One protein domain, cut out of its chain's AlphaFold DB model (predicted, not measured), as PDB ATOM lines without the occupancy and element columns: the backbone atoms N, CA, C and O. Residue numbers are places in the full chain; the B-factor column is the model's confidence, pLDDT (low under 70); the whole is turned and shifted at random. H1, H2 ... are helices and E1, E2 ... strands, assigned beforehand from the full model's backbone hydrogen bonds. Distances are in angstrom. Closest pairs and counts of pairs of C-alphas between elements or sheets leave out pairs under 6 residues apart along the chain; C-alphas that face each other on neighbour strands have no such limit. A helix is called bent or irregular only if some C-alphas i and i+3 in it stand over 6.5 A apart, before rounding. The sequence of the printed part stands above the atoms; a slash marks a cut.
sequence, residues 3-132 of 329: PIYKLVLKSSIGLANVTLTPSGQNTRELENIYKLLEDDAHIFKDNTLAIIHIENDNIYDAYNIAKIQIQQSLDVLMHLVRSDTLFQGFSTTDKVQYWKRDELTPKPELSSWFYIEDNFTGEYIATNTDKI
ATOM      1  N   PRO A   3     235.986 211.636 171.013       92.75
ATOM      2  CA  PRO A   3     237.379 211.265 170.782       92.75
ATOM      3  C   PRO A   3     237.519 209.867 170.174       92.75
ATOM      4  O   PRO A   3     236.778 208.944 170.514       92.75
ATOM      5  N   ILE A   4     238.503 209.698 169.295       92.06
ATOM      6  CA  ILE A   4     238.844 208.427 168.656       92.06
ATOM      7  C   ILE A   4     240.267 208.043 169.047       92.06
ATOM      8  O   ILE A   4     241.232 208.743 168.731       92.06
ATOM      9  N   TYR A   5     240.395 206.888 169.685       90.94
ATOM     10  CA  TYR A   5     241.674 206.296 170.038       90.94
ATOM     11  C   TYR A   5     242.330 205.629 168.832       90.94
ATOM     12  O   TYR A   5     241.657 205.125 167.932       90.94
ATOM     13  N   LYS A   6     243.669 205.572 168.848       88.56
ATOM     14  CA  LYS A   6     244.495 204.859 167.851       88.56
ATOM     15  C   LYS A   6     244.309 205.361 166.407       88.56
ATOM     16  O   LYS A   6     244.632 204.645 165.461       88.56
ATOM     17  N   LEU A   7     243.833 206.596 166.238       88.88
ATOM     18  CA  LEU A   7     243.742 207.296 164.960       88.88
ATOM     19  C   LEU A   7     244.482 208.629 165.058       88.88
ATOM     20  O   LEU A   7     244.196 209.439 165.935       88.88
ATOM     21  N   VAL A   8     245.415 208.862 164.136       88.38
ATOM     22  CA  VAL A   8     246.161 210.120 164.034       88.38
ATOM     23  C   VAL A   8     245.943 210.697 162.647       88.38
ATOM     24  O   VAL A   8     246.281 210.067 161.644       88.38
ATOM     25  N   LEU A   9     245.392 211.906 162.594       87.62
ATOM     26  CA  LEU A   9     245.194 212.641 161.353       87.62
ATOM     27  C   LEU A   9     246.226 213.758 161.212       87.62
ATOM     28  O   LEU A   9     246.574 214.427 162.179       87.62
ATOM     29  N   LYS A  10     246.700 213.974 159.982       86.00
ATOM     30  CA  LYS A  10     247.530 215.143 159.631       86.00
ATOM     31  C   LYS A  10     246.689 216.342 159.194       86.00
ATOM     32  O   LYS A  10     247.148 217.475 159.263       86.00
ATOM     33  N   SER A  11     245.479 216.080 158.717       87.25
ATOM     34  CA  SER A  11     244.519 217.067 158.234       87.25
ATOM     35  C   SER A  11     243.111 216.540 158.466       87.25
ATOM     36  O   SER A  11     242.911 215.325 158.499       87.25
ATOM     37  N   SER A  12     242.141 217.442 158.593       89.50
ATOM     38  CA  SER A  12     240.743 217.062 158.776       89.50
ATOM     39  C   SER A  12     240.204 216.297 157.566       89.50
ATOM     40  O   SER A  12     240.578 216.576 156.424       89.50
ATOM     41  N   ILE A  13     239.323 215.332 157.818       90.31
ATOM     42  CA  ILE A  13     238.689 214.489 156.799       90.31
ATOM     43  C   ILE A  13     237.179 214.516 157.029       90.31
ATOM     44  O   ILE A  13     236.722 214.259 158.139       90.31
ATOM     45  N   GLY A  14     236.410 214.806 155.982       88.19
ATOM     46  CA  GLY A  14     234.952 214.677 155.993       88.19
ATOM     47  C   GLY A  14     234.516 213.364 155.350       88.19
ATOM     48  O   GLY A  14     234.932 213.058 154.232       88.19
ATOM     49  N   LEU A  15     233.676 212.597 156.040       84.69
ATOM     50  CA  LEU A  15     233.026 211.394 155.521       84.69
ATOM     51  C   LEU A  15     231.527 211.490 155.805       84.69
ATOM     52  O   LEU A  15     231.089 211.314 156.942       84.69
ATOM     53  N   ALA A  16     230.743 211.766 154.759       83.19
ATOM     54  CA  ALA A  16     229.321 212.090 154.873       83.19
ATOM     55  C   ALA A  16     229.088 213.229 155.889       83.19
ATOM     56  O   ALA A  16     229.628 214.318 155.706       83.19
ATOM     57  N   ASN A  17     228.325 212.974 156.957       87.50
ATOM     58  CA  ASN A  17     228.005 213.959 157.996       87.50
ATOM     59  C   ASN A  17     229.025 213.996 159.149       87.50
ATOM     60  O   ASN A  17     228.868 214.787 160.078       87.50
ATOM     61  N   VAL A  18     230.059 213.151 159.111       93.00
ATOM     62  CA  VAL A  18     231.086 213.070 160.156       93.00
ATOM     63  C   VAL A  18     232.342 213.800 159.699       93.00
ATOM     64  O   VAL A  18     232.935 213.473 158.670       93.00
ATOM     65  N   THR A  19     232.785 214.765 160.499       93.69
ATOM     66  CA  THR A  19     234.069 215.446 160.318       93.69
ATOM     67  C   THR A  19     235.062 214.929 161.347       93.69
ATOM     68  O   THR A  19     234.860 215.085 162.548       93.69
ATOM     69  N   LEU A  20     236.147 214.320 160.881       92.56
ATOM     70  CA  LEU A  20     237.272 213.916 161.711       92.56
ATOM     71  C   LEU A  20     238.312 215.034 161.724       92.56
ATOM     72  O   LEU A  20     238.753 215.486 160.666       92.56
ATOM     73  N   THR A  21     238.718 215.471 162.910       91.56
ATOM     74  CA  THR A  21     239.664 216.577 163.103       91.56
ATOM     75  C   THR A  21     240.907 216.105 163.858       91.56
ATOM     76  O   THR A  21     240.794 215.267 164.758       91.56
ATOM     77  N   PRO A  22     242.105 216.577 163.471       90.56
ATOM     78  CA  PRO A  22     243.355 216.194 164.117       90.56
ATOM     79  C   PRO A  22     243.417 216.673 165.572       90.56
ATOM     80  O   PRO A  22     242.798 217.672 165.940       90.56
ATOM     81  N   SER A  23     244.204 215.967 166.388       86.19
ATOM     82  CA  SER A  23     244.431 216.339 167.786       86.19
ATOM     83  C   SER A  23     245.094 217.716 167.911       86.19
ATOM     84  O   SER A  23     245.836 218.164 167.033       86.19
ATOM     85  N   GLY A  24     244.807 218.412 169.012       74.06
ATOM     86  CA  GLY A  24     245.375 219.730 169.313       74.06
ATOM     87  C   GLY A  24     244.838 220.904 168.482       74.06
ATOM     88  O   GLY A  24     245.320 222.025 168.654       74.06
ATOM     89  N   GLN A  25     243.851 220.698 167.605       76.69
ATOM     90  CA  GLN A  25     243.184 221.799 166.913       76.69
ATOM     91  C   GLN A  25     242.245 222.524 167.890       76.69
ATOM     92  O   GLN A  25     241.225 221.971 168.277       76.69
ATOM     93  N   ASN A  26     242.585 223.749 168.305       70.38
ATOM     94  CA  ASN A  26     241.745 224.519 169.228       70.38
ATOM     95  C   ASN A  26     240.403 224.880 168.580       70.38
ATOM     96  O   ASN A  26     240.364 225.552 167.547       70.38
ATOM     97  N   THR A  27     239.315 224.485 169.233       77.12
ATOM     98  CA  THR A  27     237.951 224.883 168.889       77.12
ATOM     99  C   THR A  27     237.256 225.460 170.121       77.12
ATOM    100  O   THR A  27     237.678 225.218 171.255       77.12
ATOM    101  N   ARG A  28     236.179 226.222 169.910       82.25
ATOM    102  CA  ARG A  28     235.362 226.791 170.994       82.25
ATOM    103  C   ARG A  28     234.817 225.695 171.919       82.25
ATOM    104  O   ARG A  28     234.752 225.867 173.130       82.25
ATOM    105  N   GLU A  29     234.471 224.546 171.350       82.94
ATOM    106  CA  GLU A  29     233.959 223.378 172.069       82.94
ATOM    107  C   GLU A  29     235.012 222.810 173.030       82.94
ATOM    108  O   GLU A  29     234.677 222.436 174.151       82.94
ATOM    109  N   LEU A  30     236.297 222.810 172.648       81.62
ATOM    110  CA  LEU A  30     237.377 222.388 173.542       81.62
ATOM    111  C   LEU A  30     237.506 223.310 174.756       81.62
ATOM    112  O   LEU A  30     237.719 222.815 175.859       81.62
ATOM    113  N   GLU A  31     237.322 224.624 174.597       83.19
ATOM    114  CA  GLU A  31     237.311 225.560 175.732       83.19
ATOM    115  C   GLU A  31     236.192 225.241 176.734       83.19
ATOM    116  O   GLU A  31     236.408 225.312 177.944       83.19
ATOM    117  N   ASN A  32     235.012 224.849 176.245       84.19
ATOM    118  CA  ASN A  32     233.903 224.408 177.093       84.19
ATOM    119  C   ASN A  32     234.214 223.076 177.790       84.19
ATOM    120  O   ASN A  32     233.942 222.926 178.980       84.19
ATOM    121  N   ILE A  33     234.840 222.132 177.084       84.31
ATOM    122  CA  ILE A  33     235.264 220.843 177.647       84.31
ATOM    123  C   ILE A  33     236.285 221.043 178.772       84.31
ATOM    124  O   ILE A  33     236.140 220.431 179.828       84.31
ATOM    125  N   TYR A  34     237.273 221.930 178.599       83.38
ATOM    126  CA  TYR A  34     238.250 222.239 179.652       83.38
ATOM    127  C   TYR A  34     237.600 222.810 180.912       83.38
ATOM    128  O   TYR A  34     238.049 222.506 182.013       83.38
ATOM    129  N   LYS A  35     236.541 223.615 180.764       82.38
ATOM    130  CA  LYS A  35     235.786 224.148 181.908       82.38
ATOM    131  C   LYS A  35     234.997 223.070 182.652       82.38
ATOM    132  O   LYS A  35     234.774 223.229 183.843       82.38
ATOM    133  N   LEU A  36     234.544 222.023 181.959       82.75
ATOM    134  CA  LEU A  36     233.706 220.973 182.549       82.75
ATOM    135  C   LEU A  36     234.493 219.812 183.146       82.75
ATOM    136  O   LEU A  36     234.093 219.279 184.175       82.75
ATOM    137  N   LEU A  37     235.539 219.363 182.453       82.62
ATOM    138  CA  LEU A  37     236.186 218.085 182.743       82.62
ATOM    139  C   LEU A  37     237.518 218.211 183.477       82.62
ATOM    140  O   LEU A  37     238.060 217.175 183.841       82.62
ATOM    141  N   GLU A  38     238.031 219.430 183.687       80.12
ATOM    142  CA  GLU A  38     239.310 219.722 184.355       80.12
ATOM    143  C   GLU A  38     240.412 218.701 183.991       80.12
ATOM    144  O   GLU A  38     240.976 218.766 182.894       80.12
ATOM    145  N   ASP A  39     240.671 217.728 184.871       76.69
ATOM    146  CA  ASP A  39     241.689 216.685 184.726       76.69
ATOM    147  C   ASP A  39     241.452 215.733 183.535       76.69
ATOM    148  O   ASP A  39     242.411 215.301 182.894       76.69
ATOM    149  N   ASP A  40     240.201 215.435 183.173       83.88
ATOM    150  CA  ASP A  40     239.841 214.493 182.098       83.88
ATOM    151  C   ASP A  40     239.839 215.148 180.697       83.88
ATOM    152  O   ASP A  40     239.747 214.469 179.669       83.88
ATOM    153  N   ALA A  41     240.002 216.473 180.607       83.56
ATOM    154  CA  ALA A  41     239.942 217.202 179.336       83.56
ATOM    155  C   ALA A  41     241.070 216.827 178.349       83.56
ATOM    156  O   ALA A  41     240.919 216.983 177.132       83.56
ATOM    157  N   HIS A  42     242.187 216.281 178.849       85.25
ATOM    158  CA  HIS A  42     243.301 215.796 178.026       85.25
ATOM    159  C   HIS A  42     242.862 214.726 177.010       85.25
ATOM    160  O   HIS A  42     243.387 214.676 175.898       85.25
ATOM    161  N   ILE A  43     241.826 213.939 177.327       87.88
ATOM    162  CA  ILE A  43     241.290 212.898 176.440       87.88
ATOM    163  C   ILE A  43     240.797 213.494 175.114       87.88
ATOM    164  O   ILE A  43     240.985 212.883 174.061       87.88
ATOM    165  N   PHE A  44     240.210 214.690 175.140       88.62
ATOM    166  CA  PHE A  44     239.752 215.383 173.933       88.62
ATOM    167  C   PHE A  44     240.890 216.114 173.218       88.62
ATOM    168  O   PHE A  44     240.875 216.246 171.999       88.62
ATOM    169  N   LYS A  45     241.900 216.572 173.958       85.75
ATOM    170  CA  LYS A  45     243.049 217.282 173.388       85.75
ATOM    171  C   LYS A  45     243.968 216.363 172.590       85.75
ATOM    172  O   LYS A  45     244.421 216.731 171.504       85.75
ATOM    173  N   ASP A  46     244.259 215.197 173.153       88.19
ATOM    174  CA  ASP A  46     245.353 214.338 172.700       88.19
ATOM    175  C   ASP A  46     244.925 213.378 171.581       88.19
ATOM    176  O   ASP A  46     245.769 212.789 170.903       88.19
ATOM    177  N   ASN A  47     243.617 213.246 171.344       91.25
ATOM    178  CA  ASN A  47     243.044 212.306 170.386       91.25
ATOM    179  C   ASN A  47     242.408 213.010 169.183       91.25
ATOM    180  O   ASN A  47     242.049 214.183 169.231       91.25
ATOM    181  N   THR A  48     242.259 212.265 168.087       93.25
ATOM    182  CA  THR A  48     241.465 212.703 166.931       93.25
ATOM    183  C   THR A  48     240.006 212.843 167.357       93.25
ATOM    184  O   THR A  48     239.488 211.971 168.053       93.25
ATOM    185  N   LEU A  49     239.322 213.902 166.927       93.69
ATOM    186  CA  LEU A  49     237.936 214.169 167.318       93.69
ATOM    187  C   LEU A  49     236.988 213.958 166.141       93.69
ATOM    188  O   LEU A  49     237.183 214.535 165.069       93.69
ATOM    189  N   ALA A  50     235.933 213.176 166.354       93.75
ATOM    190  CA  ALA A  50     234.792 213.094 165.454       93.75
ATOM    191  C   ALA A  50     233.723 214.119 165.840       93.75
ATOM    192  O   ALA A  50     233.250 214.159 166.980       93.75
ATOM    193  N   ILE A  51     233.315 214.931 164.873       92.88
ATOM    194  CA  ILE A  51     232.304 215.976 165.007       92.88
ATOM    195  C   ILE A  51     231.153 215.643 164.063       92.88
ATOM    196  O   ILE A  51     231.366 215.326 162.894       92.88
ATOM    197  N   ILE A  52     229.934 215.706 164.588       93.88
ATOM    198  CA  ILE A  52     228.700 215.444 163.856       93.88
ATOM    199  C   ILE A  52     227.607 216.370 164.388       93.88
ATOM    200  O   ILE A  52     227.573 216.659 165.586       93.88
ATOM    201  N   HIS A  53     226.724 216.814 163.496       91.00
ATOM    202  CA  HIS A  53     225.515 217.557 163.836       91.00
ATOM    203  C   HIS A  53     224.299 216.655 163.649       91.00
ATOM    204  O   HIS A  53     224.165 216.003 162.613       91.00
ATOM    205  N   ILE A  54     223.436 216.599 164.661       90.38
ATOM    206  CA  ILE A  54     222.253 215.739 164.681       90.38
ATOM    207  C   ILE A  54     221.075 216.571 165.152       90.38
ATOM    208  O   ILE A  54     221.178 217.293 166.140       90.38
ATOM    209  N   GLU A  55     219.963 216.443 164.443       87.88
ATOM    210  CA  GLU A  55     218.684 217.013 164.837       87.88
ATOM    211  C   GLU A  55     217.923 215.970 165.663       87.88
ATOM    212  O   GLU A  55     217.540 214.917 165.149       87.88
ATOM    213  N   ASN A  56     217.777 216.219 166.964       86.56
ATOM    214  CA  ASN A  56     217.008 215.364 167.865       86.56
ATOM    215  C   ASN A  56     216.541 216.161 169.092       86.56
ATOM    216  O   ASN A  56     217.259 217.036 169.569       86.56
ATOM    217  N   ASP A  57     215.370 215.806 169.618       80.12
ATOM    218  CA  ASP A  57     214.773 216.419 170.808       80.12
ATOM    219  C   ASP A  57     215.387 215.872 172.122       80.12
ATOM    220  O   ASP A  57     215.144 216.416 173.198       80.12
ATOM    221  N   ASN A  58     216.169 214.783 172.060       81.75
ATOM    222  CA  ASN A  58     216.765 214.098 173.209       81.75
ATOM    223  C   ASN A  58     218.288 213.920 173.048       81.75
ATOM    224  O   ASN A  58     218.763 213.348 172.065       81.75
ATOM    225  N   ILE A  59     219.054 214.338 174.064       81.12
ATOM    226  CA  ILE A  59     220.524 214.233 174.121       81.12
ATOM    227  C   ILE A  59     220.999 212.774 174.032       81.12
ATOM    228  O   ILE A  59     221.987 212.492 173.353       81.12
ATOM    229  N   TYR A  60     220.308 211.839 174.691       81.38
ATOM    230  CA  TYR A  60     220.693 210.424 174.691       81.38
ATOM    231  C   TYR A  60     220.511 209.786 173.309       81.38
ATOM    232  O   TYR A  60     221.403 209.103 172.803       81.38
ATOM    233  N   ASP A  61     219.387 210.073 172.652       82.62
ATOM    234  CA  ASP A  61     219.122 209.581 171.300       82.62
ATOM    235  C   ASP A  61     220.082 210.222 170.288       82.62
ATOM    236  O   ASP A  61     220.617 209.531 169.419       82.62
ATOM    237  N   ALA A  62     220.384 211.517 170.446       87.00
ATOM    238  CA  ALA A  62     221.405 212.202 169.656       87.00
ATOM    239  C   ALA A  62     222.782 211.532 169.802       87.00
ATOM    240  O   ALA A  62     223.453 211.279 168.799       87.00
ATOM    241  N   TYR A  63     223.189 211.189 171.029       87.88
ATOM    242  CA  TYR A  63     224.431 210.460 171.287       87.88
ATOM    243  C   TYR A  63     224.457 209.093 170.583       87.88
ATOM    244  O   TYR A  63     225.429 208.769 169.897       87.88
ATOM    245  N   ASN A  64     223.387 208.301 170.703       86.81
ATOM    246  CA  ASN A  64     223.328 206.968 170.097       86.81
ATOM    247  C   ASN A  64     223.390 207.025 168.567       86.81
ATOM    248  O   ASN A  64     224.148 206.272 167.947       86.81
ATOM    249  N   ILE A  65     222.664 207.962 167.952       88.50
ATOM    250  CA  ILE A  65     222.722 208.188 166.503       88.50
ATOM    251  C   ILE A  65     224.137 208.624 166.089       88.50
ATOM    252  O   ILE A  65     224.670 208.099 165.108       88.50
ATOM    253  N   ALA A  66     224.778 209.525 166.848       90.38
ATOM    254  CA  ALA A  66     226.154 209.961 166.590       90.38
ATOM    255  C   ALA A  66     227.129 208.789 166.605       90.38
ATOM    256  O   ALA A  66     227.920 208.629 165.677       90.38
ATOM    257  N   LYS A  67     227.057 207.960 167.647       90.44
ATOM    258  CA  LYS A  67     227.926 206.800 167.833       90.44
ATOM    259  C   LYS A  67     227.836 205.841 166.648       90.44
ATOM    260  O   LYS A  67     228.871 205.436 166.122       90.44
ATOM    261  N   ILE A  68     226.620 205.526 166.197       90.25
ATOM    262  CA  ILE A  68     226.391 204.643 165.044       90.25
ATOM    263  C   ILE A  68     226.998 205.243 163.771       90.25
ATOM    264  O   ILE A  68     227.746 204.557 163.077       90.25
ATOM    265  N   GLN A  69     226.732 206.519 163.476       92.38
ATOM    266  CA  GLN A  69     227.244 207.155 162.257       92.38
ATOM    267  C   GLN A  69     228.771 207.282 162.261       92.38
ATOM    268  O   GLN A  69     229.414 206.989 161.256       92.38
ATOM    269  N   ILE A  70     229.375 207.648 163.396       92.75
ATOM    270  CA  ILE A  70     230.836 207.725 163.532       92.75
ATOM    271  C   ILE A  70     231.462 206.335 163.361       92.75
ATOM    272  O   ILE A  70     232.460 206.209 162.653       92.75
ATOM    273  N   GLN A  71     230.870 205.288 163.947       90.25
ATOM    274  CA  GLN A  71     231.344 203.913 163.767       90.25
ATOM    275  C   GLN A  71     231.290 203.494 162.293       90.25
ATOM    276  O   GLN A  71     232.281 202.993 161.771       90.25
ATOM    277  N   GLN A  72     230.188 203.777 161.596       90.88
ATOM    278  CA  GLN A  72     230.063 203.506 160.160       90.88
ATOM    279  C   GLN A  72     231.121 204.263 159.340       90.88
ATOM    280  O   GLN A  72     231.738 203.682 158.446       90.88
ATOM    281  N   SER A  73     231.395 205.533 159.659       90.31
ATOM    282  CA  SER A  73     232.468 206.300 159.013       90.31
ATOM    283  C   SER A  73     233.852 205.694 159.262       90.31
ATOM    284  O   SER A  73     234.671 205.648 158.342       90.31
ATOM    285  N   LEU A  74     234.123 205.200 160.475       89.50
ATOM    286  CA  LEU A  74     235.372 204.503 160.794       89.50
ATOM    287  C   LEU A  74     235.489 203.168 160.058       89.50
ATOM    288  O   LEU A  74     236.568 202.849 159.564       89.50
ATOM    289  N   ASP A  75     234.397 202.416 159.931       88.56
ATOM    290  CA  ASP A  75     234.376 201.153 159.193       88.56
ATOM    291  C   ASP A  75     234.687 201.385 157.706       88.56
ATOM    292  O   ASP A  75     235.508 200.668 157.126       88.56
ATOM    293  N   VAL A  76     234.123 202.441 157.106       87.31
ATOM    294  CA  VAL A  76     234.456 202.874 155.737       87.31
ATOM    295  C   VAL A  76     235.925 203.281 155.632       87.31
ATOM    296  O   VAL A  76     236.619 202.833 154.722       87.31
ATOM    297  N   LEU A  77     236.434 204.088 156.567       86.75
ATOM    298  CA  LEU A  77     237.837 204.504 156.570       86.75
ATOM    299  C   LEU A  77     238.779 203.297 156.663       86.75
ATOM    300  O   LEU A  77     239.743 203.202 155.905       86.75
ATOM    301  N   MET A  78     238.476 202.338 157.535       85.50
ATOM    302  CA  MET A  78     239.246 201.104 157.672       85.50
ATOM    303  C   MET A  78     239.168 200.230 156.424       85.50
ATOM    304  O   MET A  78     240.170 199.620 156.051       85.50
ATOM    305  N   HIS A  79     238.010 200.177 155.768       81.69
ATOM    306  CA  HIS A  79     237.851 199.482 154.497       81.69
ATOM    307  C   HIS A  79     238.736 200.096 153.406       81.69
ATOM    308  O   HIS A  79     239.454 199.362 152.727       81.69
ATOM    309  N   LEU A  80     238.757 201.430 153.300       79.50
ATOM    310  CA  LEU A  80     239.580 202.159 152.332       79.50
ATOM    311  C   LEU A  80     241.082 202.011 152.610       79.50
ATOM    312  O   LEU A  80     241.845 201.767 151.684       79.50
ATOM    313  N   VAL A  81     241.510 202.105 153.873       77.69
ATOM    314  CA  VAL A  81     242.932 201.987 154.255       77.69
ATOM    315  C   VAL A  81     243.459 200.559 154.087       77.69
ATOM    316  O   VAL A  81     244.637 200.364 153.802       77.69
ATOM    317  N   ARG A  82     242.611 199.539 154.272       76.44
ATOM    318  CA  ARG A  82     243.021 198.127 154.169       76.44
ATOM    319  C   ARG A  82     242.911 197.548 152.759       76.44
ATOM    320  O   ARG A  82     243.413 196.446 152.539       76.44
ATOM    321  N   SER A  83     242.239 198.226 151.828       68.75
ATOM    322  CA  SER A  83     241.938 197.682 150.501       68.75
ATOM    323  C   SER A  83     242.308 198.645 149.370       68.75
ATOM    324  O   SER A  83     241.484 199.404 148.866       68.75
ATOM    325  N   ASP A  84     243.543 198.523 148.882       59.22
ATOM    326  CA  ASP A  84     244.025 199.286 147.720       59.22
ATOM    327  C   ASP A  84     243.374 198.847 146.395       59.22
ATOM    328  O   ASP A  84     243.331 199.615 145.429       59.22
ATOM    329  N   THR A  85     242.797 197.638 146.342       63.22
ATOM    330  CA  THR A  85     242.032 197.151 145.178       63.22
ATOM    331  C   THR A  85     240.790 197.991 144.909       63.22
ATOM    332  O   THR A  85     240.348 198.059 143.765       63.22
ATOM    333  N   LEU A  86     240.237 198.657 145.930       65.44
ATOM    334  CA  LEU A  86     239.111 199.571 145.743       65.44
ATOM    335  C   LEU A  86     239.536 200.800 144.947       65.44
ATOM    336  O   LEU A  86     238.858 201.193 144.004       65.44
ATOM    337  N   PHE A  87     240.685 201.384 145.288       64.44
ATOM    338  CA  PHE A  87     241.181 202.551 144.572       64.44
ATOM    339  C   PHE A  87     241.609 202.176 143.147       64.44
ATOM    340  O   PHE A  87     241.265 202.871 142.200       64.44
ATOM    341  N   GLN A  88     242.282 201.039 142.954       63.91
ATOM    342  CA  GLN A  88     242.668 200.588 141.611       63.91
ATOM    343  C   GLN A  88     241.469 200.182 140.736       63.91
ATOM    344  O   GLN A  88     241.502 200.401 139.531       63.91
ATOM    345  N   GLY A  89     240.421 199.594 141.323       65.94
ATOM    346  CA  GLY A  89     239.245 199.121 140.587       65.94
ATOM    347  C   GLY A  89     238.148 200.167 140.376       65.94
ATOM    348  O   GLY A  89     237.383 200.045 139.423       65.94
ATOM    349  N   PHE A  90     238.057 201.178 141.249       71.50
ATOM    350  CA  PHE A  90     236.946 202.139 141.268       71.50
ATOM    351  C   PHE A  90     237.375 203.614 141.293       71.50
ATOM    352  O   PHE A  90     236.503 204.485 141.264       71.50
ATOM    353  N   SER A  91     238.674 203.941 141.349       71.12
ATOM    354  CA  SER A  91     239.092 205.341 141.185       71.12
ATOM    355  C   SER A  91     239.003 205.772 139.723       71.12
ATOM    356  O   SER A  91     239.173 204.984 138.796       71.12
ATOM    357  N   THR A  92     238.769 207.063 139.512       70.56
ATOM    358  CA  THR A  92     238.777 207.700 138.188       70.56
ATOM    359  C   THR A  92     240.184 208.099 137.730       70.56
ATOM    360  O   THR A  92     240.329 208.807 136.735       70.56
ATOM    361  N   THR A  93     241.227 207.702 138.467       65.56
ATOM    362  CA  THR A  93     242.610 208.131 138.237       65.56
ATOM    363  C   THR A  93     243.526 206.943 137.975       65.56
ATOM    364  O   THR A  93     243.592 206.037 138.797       65.56
ATOM    365  N   ASP A  94     244.343 207.006 136.923       60.62
ATOM    366  CA  ASP A  94     245.274 205.932 136.518       60.62
ATOM    367  C   ASP A  94     246.515 205.771 137.431       60.62
ATOM    368  O   ASP A  94     247.567 205.281 137.014       60.62
ATOM    369  N   LYS A  95     246.451 206.224 138.689       61.69
ATOM    370  CA  LYS A  95     247.585 206.152 139.620       61.69
ATOM    371  C   LYS A  95     247.609 204.809 140.346       61.69
ATOM    372  O   LYS A  95     246.758 204.527 141.185       61.69
ATOM    373  N   VAL A  96     248.653 204.022 140.086       57.75
ATOM    374  CA  VAL A  96     248.961 202.799 140.838       57.75
ATOM    375  C   VAL A  96     249.481 203.178 142.230       57.75
ATOM    376  O   VAL A  96     250.536 203.796 142.362       57.75
ATOM    377  N   GLN A  97     248.726 202.824 143.269       59.62
ATOM    378  CA  GLN A  97     249.144 202.947 144.669       59.62
ATOM    379  C   GLN A  97     250.037 201.760 145.069       59.62
ATOM    380  O   GLN A  97     249.780 200.623 144.666       59.62
ATOM    381  N   TYR A  98     251.085 202.030 145.854       57.25
ATOM    382  CA  TYR A  98     251.982 201.013 146.409       57.25
ATOM    383  C   TYR A  98     251.476 200.559 147.774       57.25
ATOM    384  O   TYR A  98     251.489 201.333 148.731       57.25
ATOM    385  N   TRP A  99     251.104 199.285 147.871       59.72
ATOM    386  CA  TRP A  99     250.704 198.695 149.137       59.72
ATOM    387  C   TRP A  99     251.909 198.223 149.950       59.72
ATOM    388  O   TRP A  99     252.782 197.519 149.435       59.72
ATOM    389  N   LYS A 100     251.915 198.526 151.248       60.12
ATOM    390  CA  LYS A 100     252.814 197.896 152.217       60.12
ATOM    391  C   LYS A 100     252.032 196.906 153.081       60.12
ATOM    392  O   LYS A 100     251.338 197.300 154.011       60.12
ATOM    393  N   ARG A 101     252.181 195.611 152.783       57.78
ATOM    394  CA  ARG A 101     251.616 194.489 153.567       57.78
ATOM    395  C   ARG A 101     252.195 194.361 154.974       57.78
ATOM    396  O   ARG A 101     251.574 193.726 155.822       57.78
ATOM    397  N   ASP A 102     253.377 194.923 155.191       58.75
ATOM    398  CA  ASP A 102     254.200 194.622 156.363       58.75
ATOM    399  C   ASP A 102     253.851 195.489 157.585       58.75
ATOM    400  O   ASP A 102     254.415 195.306 158.663       58.75
ATOM    401  N   GLU A 103     252.917 196.433 157.440       65.44
ATOM    402  CA  GLU A 103     252.515 197.354 158.502       65.44
ATOM    403  C   GLU A 103     251.197 196.889 159.144       65.44
ATOM    404  O   GLU A 103     250.139 196.853 158.512       65.44
ATOM    405  N   LEU A 104     251.246 196.533 160.432       67.62
ATOM    406  CA  LEU A 104     250.048 196.239 161.219       67.62
ATOM    407  C   LEU A 104     249.198 197.510 161.340       67.62
ATOM    408  O   LEU A 104     249.583 198.457 162.023       67.62
ATOM    409  N   THR A 105     248.026 197.533 160.699       71.12
ATOM    410  CA  THR A 105     247.106 198.672 160.800       71.12
ATOM    411  C   THR A 105     246.401 198.654 162.162       71.12
ATOM    412  O   THR A 105     245.626 197.717 162.415       71.12
ATOM    413  N   PRO A 106     246.610 199.663 163.030       79.00
ATOM    414  CA  PRO A 106     245.873 199.764 164.284       79.00
ATOM    415  C   PRO A 106     244.369 199.867 164.005       79.00
ATOM    416  O   PRO A 106     243.954 200.315 162.938       79.00
ATOM    417  N   LYS A 107     243.546 199.415 164.955       84.19
ATOM    418  CA  LYS A 107     242.086 199.529 164.883       84.19
ATOM    419  C   LYS A 107     241.662 200.781 165.661       84.19
ATOM    420  O   LYS A 107     241.825 200.774 166.882       84.19
ATOM    421  N   PRO A 108     241.165 201.836 164.991       88.44
ATOM    422  CA  PRO A 108     240.561 202.975 165.663       88.44
ATOM    423  C   PRO A 108     239.374 202.533 166.511       88.44
ATOM    424  O   PRO A 108     238.597 201.669 166.099       88.44
ATOM    425  N   GLU A 109     239.235 203.130 167.686       87.62
ATOM    426  CA  GLU A 109     238.176 202.816 168.646       87.62
ATOM    427  C   GLU A 109     237.549 204.122 169.133       87.62
ATOM    428  O   GLU A 109     238.267 205.084 169.413       87.62
ATOM    429  N   LEU A 110     236.218 204.176 169.221       89.75
ATOM    430  CA  LEU A 110     235.549 205.323 169.832       89.75
ATOM    431  C   LEU A 110     235.803 205.329 171.339       89.75
ATOM    432  O   LEU A 110     235.742 204.288 171.993       89.75
ATOM    433  N   SER A 111     236.042 206.517 171.884       90.06
ATOM    434  CA  SER A 111     236.053 206.732 173.324       90.06
ATOM    435  C   SER A 111     234.649 206.609 173.917       90.06
ATOM    436  O   SER A 111     233.650 206.901 173.257       90.06
ATOM    437  N   SER A 112     234.588 206.218 175.189       86.94
ATOM    438  CA  SER A 112     233.388 206.337 176.014       86.94
ATOM    439  C   SER A 112     233.097 207.786 176.423       86.94
ATOM    440  O   SER A 112     231.982 208.113 176.820       86.94
ATOM    441  N   TRP A 113     234.058 208.699 176.270       90.50
ATOM    442  CA  TRP A 113     233.850 210.125 176.494       90.50
ATOM    443  C   TRP A 113     233.164 210.801 175.312       90.50
ATOM    444  O   TRP A 113     233.507 210.570 174.154       90.50
ATOM    445  N   PHE A 114     232.230 211.704 175.597       90.69
ATOM    446  CA  PHE A 114     231.586 212.521 174.575       90.69
ATOM    447  C   PHE A 114     231.284 213.932 175.076       90.69
ATOM    448  O   PHE A 114     231.170 214.172 176.275       90.69
ATOM    449  N   TYR A 115     231.139 214.850 174.123       91.62
ATOM    450  CA  TYR A 115     230.663 216.216 174.323       91.62
ATOM    451  C   TYR A 115     229.488 216.489 173.383       91.62
ATOM    452  O   TYR A 115     229.589 216.227 172.176       91.62
ATOM    453  N   ILE A 116     228.391 217.019 173.917       91.00
ATOM    454  CA  ILE A 116     227.217 217.465 173.157       91.00
ATOM    455  C   ILE A 116     226.907 218.902 173.556       91.00
ATOM    456  O   ILE A 116     226.954 219.244 174.734       91.00
ATOM    457  N   GLU A 117     226.572 219.717 172.565       90.19
ATOM    458  CA  GLU A 117     226.095 221.084 172.732       90.19
ATOM    459  C   GLU A 117     224.798 221.238 171.945       90.19
ATOM    460  O   GLU A 117     224.726 220.846 170.776       90.19
ATOM    461  N   ASP A 118     223.776 221.778 172.598       86.94
ATOM    462  CA  ASP A 118     222.540 222.192 171.955       86.94
ATOM    463  C   ASP A 118     222.763 223.559 171.297       86.94
ATOM    464  O   ASP A 118     223.029 224.565 171.954       86.94
ATOM    465  N   ASN A 119     222.633 223.597 169.971       84.62
ATOM    466  CA  ASN A 119     222.856 224.802 169.179       84.62
ATOM    467  C   ASN A 119     221.807 225.904 169.418       84.62
ATOM    468  O   ASN A 119     222.070 227.058 169.079       84.62
ATOM    469  N   PHE A 120     220.622 225.576 169.941       81.94
ATOM    470  CA  PHE A 120     219.553 226.546 170.189       81.94
ATOM    471  C   PHE A 120     219.664 227.185 171.570       81.94
ATOM    472  O   PHE A 120     219.526 228.402 171.696       81.94
ATOM    473  N   THR A 121     219.897 226.374 172.603       83.44
ATOM    474  CA  THR A 121     219.979 226.844 173.995       83.44
ATOM    475  C   THR A 121     221.399 227.239 174.397       83.44
ATOM    476  O   THR A 121     221.577 228.052 175.305       83.44
ATOM    477  N   GLY A 122     222.415 226.704 173.712       81.06
ATOM    478  CA  GLY A 122     223.821 226.845 174.085       81.06
ATOM    479  C   GLY A 122     224.206 226.018 175.313       81.06
ATOM    480  O   GLY A 122     225.312 226.184 175.825       81.06
ATOM    481  N   GLU A 123     223.313 225.158 175.812       84.44
ATOM    482  CA  GLU A 123     223.615 224.217 176.888       84.44
ATOM    483  C   GLU A 123     224.520 223.099 176.367       84.44
ATOM    484  O   GLU A 123     224.383 222.634 175.235       84.44
ATOM    485  N   TYR A 124     225.464 222.655 177.193       86.88
ATOM    486  CA  TYR A 124     226.417 221.623 176.804       86.88
ATOM    487  C   TYR A 124     226.724 220.670 177.954       86.88
ATOM    488  O   TYR A 124     226.715 221.037 179.130       86.88
ATOM    489  N   ILE A 125     227.018 219.427 177.590       87.00
ATOM    490  CA  ILE A 125     227.380 218.348 178.501       87.00
ATOM    491  C   ILE A 125     228.614 217.625 177.973       87.00
ATOM    492  O   ILE A 125     228.737 217.363 176.776       87.00
ATOM    493  N   ALA A 126     229.517 217.273 178.884       87.31
ATOM    494  CA  ALA A 126     230.639 216.389 178.621       87.31
ATOM    495  C   ALA A 126     230.639 215.284 179.677       87.31
ATOM    496  O   ALA A 126     230.630 215.578 180.870       87.31
ATOM    497  N   THR A 127     230.598 214.020 179.265       85.44
ATOM    498  CA  THR A 127     230.570 212.900 180.215       85.44
ATOM    499  C   THR A 127     231.115 211.617 179.596       85.44
ATOM    500  O   THR A 127     231.376 211.546 178.394       85.44
ATOM    501  N   ASN A 128     231.312 210.612 180.442       84.69
ATOM    502  CA  ASN A 128     231.770 209.282 180.077       84.69
ATOM    503  C   ASN A 128     230.583 208.308 180.116       84.69
ATOM    504  O   ASN A 128     229.940 208.170 181.156       84.69
ATOM    505  N   THR A 129     230.312 207.608 179.015       76.75
ATOM    506  CA  THR A 129     229.252 206.596 178.949       76.75
ATOM    507  C   THR A 129     229.461 205.423 179.882       76.75
ATOM    508  O   THR A 129     228.480 204.865 180.342       76.75
ATOM    509  N   ASP A 130     230.697 205.080 180.231       74.56
ATOM    510  CA  ASP A 130     230.972 204.024 181.210       74.56
ATOM    511  C   ASP A 130     230.503 204.433 182.619       74.56
ATOM    512  O   ASP A 130     230.309 203.586 183.487       74.56
ATOM    513  N   LYS A 131     230.301 205.740 182.857       67.19
ATOM    514  CA  LYS A 131     229.663 206.276 184.071       67.19
ATOM    515  C   LYS A 131     228.140 206.405 183.925       67.19
ATOM    516  O   LYS A 131     227.455 206.573 184.934       67.19
ATOM    517  N   ILE A 132     227.604 206.337 182.703       63.44
ATOM    518  CA  ILE A 132     226.163 206.244 182.454       63.44
ATOM    519  C   ILE A 132     225.789 204.776 182.652       63.44
ATOM    520  O   ILE A 132     225.855 203.967 181.734       63.44
TER     521      ILE A 132
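AT A GLANCE: This is residues 3 to 132 of the 329 residues of the protein "HEPN_Apea domain-containing protein" of Paenibacillus sp. VKM B-2647 (UniProt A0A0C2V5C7). A small twisted sheet, E1 to E4, has one long helix, H2, slantwise over one face, and beside the sheet the hairpin of E5 and E6 is covered by the folded-back helix H1. The far end of H2, the small helix H3 and the long link after it make an arm that gives the domain its length; residues 89 to 94 stick out. The 130 printed residues hold three named helices and six named strands, in the order E1 E2 E3 H1 E4 H2 H3 E5 E6, mixed in class; the sheets E1 E4 E3 E2 and E5 E6 are antiparallel. The whole is elongated, 50 by 30 by 26 A, and only just compact, close to loose, with a radius of gyration of the C-alphas of 16.8 A.

HOW THE PARTS SIT: The larger sheet runs E1 (residues 3 to 5), E4 (48 to 51), E3 (18 to 21), E2 (13 to 15), and is only just strongly twisted, its C-alphas up to 4.2 A off the best plane. E4 is staggered, pairing with E1 over residues 48 to 49, where N 4 and O 48 are 2.8 A apart, and with E3 over residues 49 to 51, where N 51 and O 19 are 2.8 A apart. E2 and E3 form a hairpin, with N 13 and O 20 at 2.9 A. H2, residues 59 to 82, is on one face of this sheet, making two layers, a helix layer and a sheet layer. Its height over the sheet is 8.3 A, and it lies over E4 and, only just, E3, with 3 C-alphas; it runs slantwise, only just, at 57 degrees to E4 on the local plane. The closest C-alphas of H2 and E3 are those of Ile 70 and Val 18, 6.3 A apart. H3, residues 84 to 90, is close to H2 but not clearly touching, about perpendicular at 86 degrees, with the C-alphas of Leu 80 and Leu 86 closest at 7.1 A. Residues 4 to 5 of E1 pair antiparallel with residues 109 to 110. The hairpin of E5, residues 113 to 117, and E6, residues 124 to 128, has N 116 and O 125 at 2.9 A. H1, residues 28 to 46, was assigned as one helix by its hydrogen bonds but is bent: C-alphas 36 and 39 are 9.3 A apart. Its arms H1a, residues 28 to 36, and H1b, residues 39 to 46, touch and run opposite ways at a shallow tilt of 24 degrees, with the C-alphas of Tyr 34 and Ala 41 closest at 5.3 A. H1b is irregular, with C-alphas 39 and 42 6.9 A apart, and only grazes the larger sheet with residues 43 to 46. The closest C-alphas of H1a and E6 are those of Ile 33 and Ala 126, 6.5 A apart. Every O i to N i+4 pair is within hydrogen-bond range in H1a, H2 and H3, and 2 of 4 are in H1b.

IN THESE COORDINATES: E1 begins at C-alpha 3 (237.379, 211.265, 170.782) and spans 6.6 A, as does E2; E3 spans 9.7 A and E4 9.9 A. H1a spans 13.0 A and H1b 12.8 A. H2 spans 34.1 A and ends at C-alpha 82 (243.021, 198.127, 154.169); H3 spans 10.0 A. E5 spans 13.9 A, and E6, 13.8 A long, ends at C-alpha 128 (231.770, 209.282, 180.077).

THE WHOLE: The two C-alphas farthest apart, those of Asp 102 and Thr 121, are 50.2 A apart. The printed part has no cut. The link from H3 to E5, residues 91 to 112, is long. The mean pLDDT of the printed part is 82.0, and residues 83 to 89, 93 to 104 and 131 to 132 are under 70.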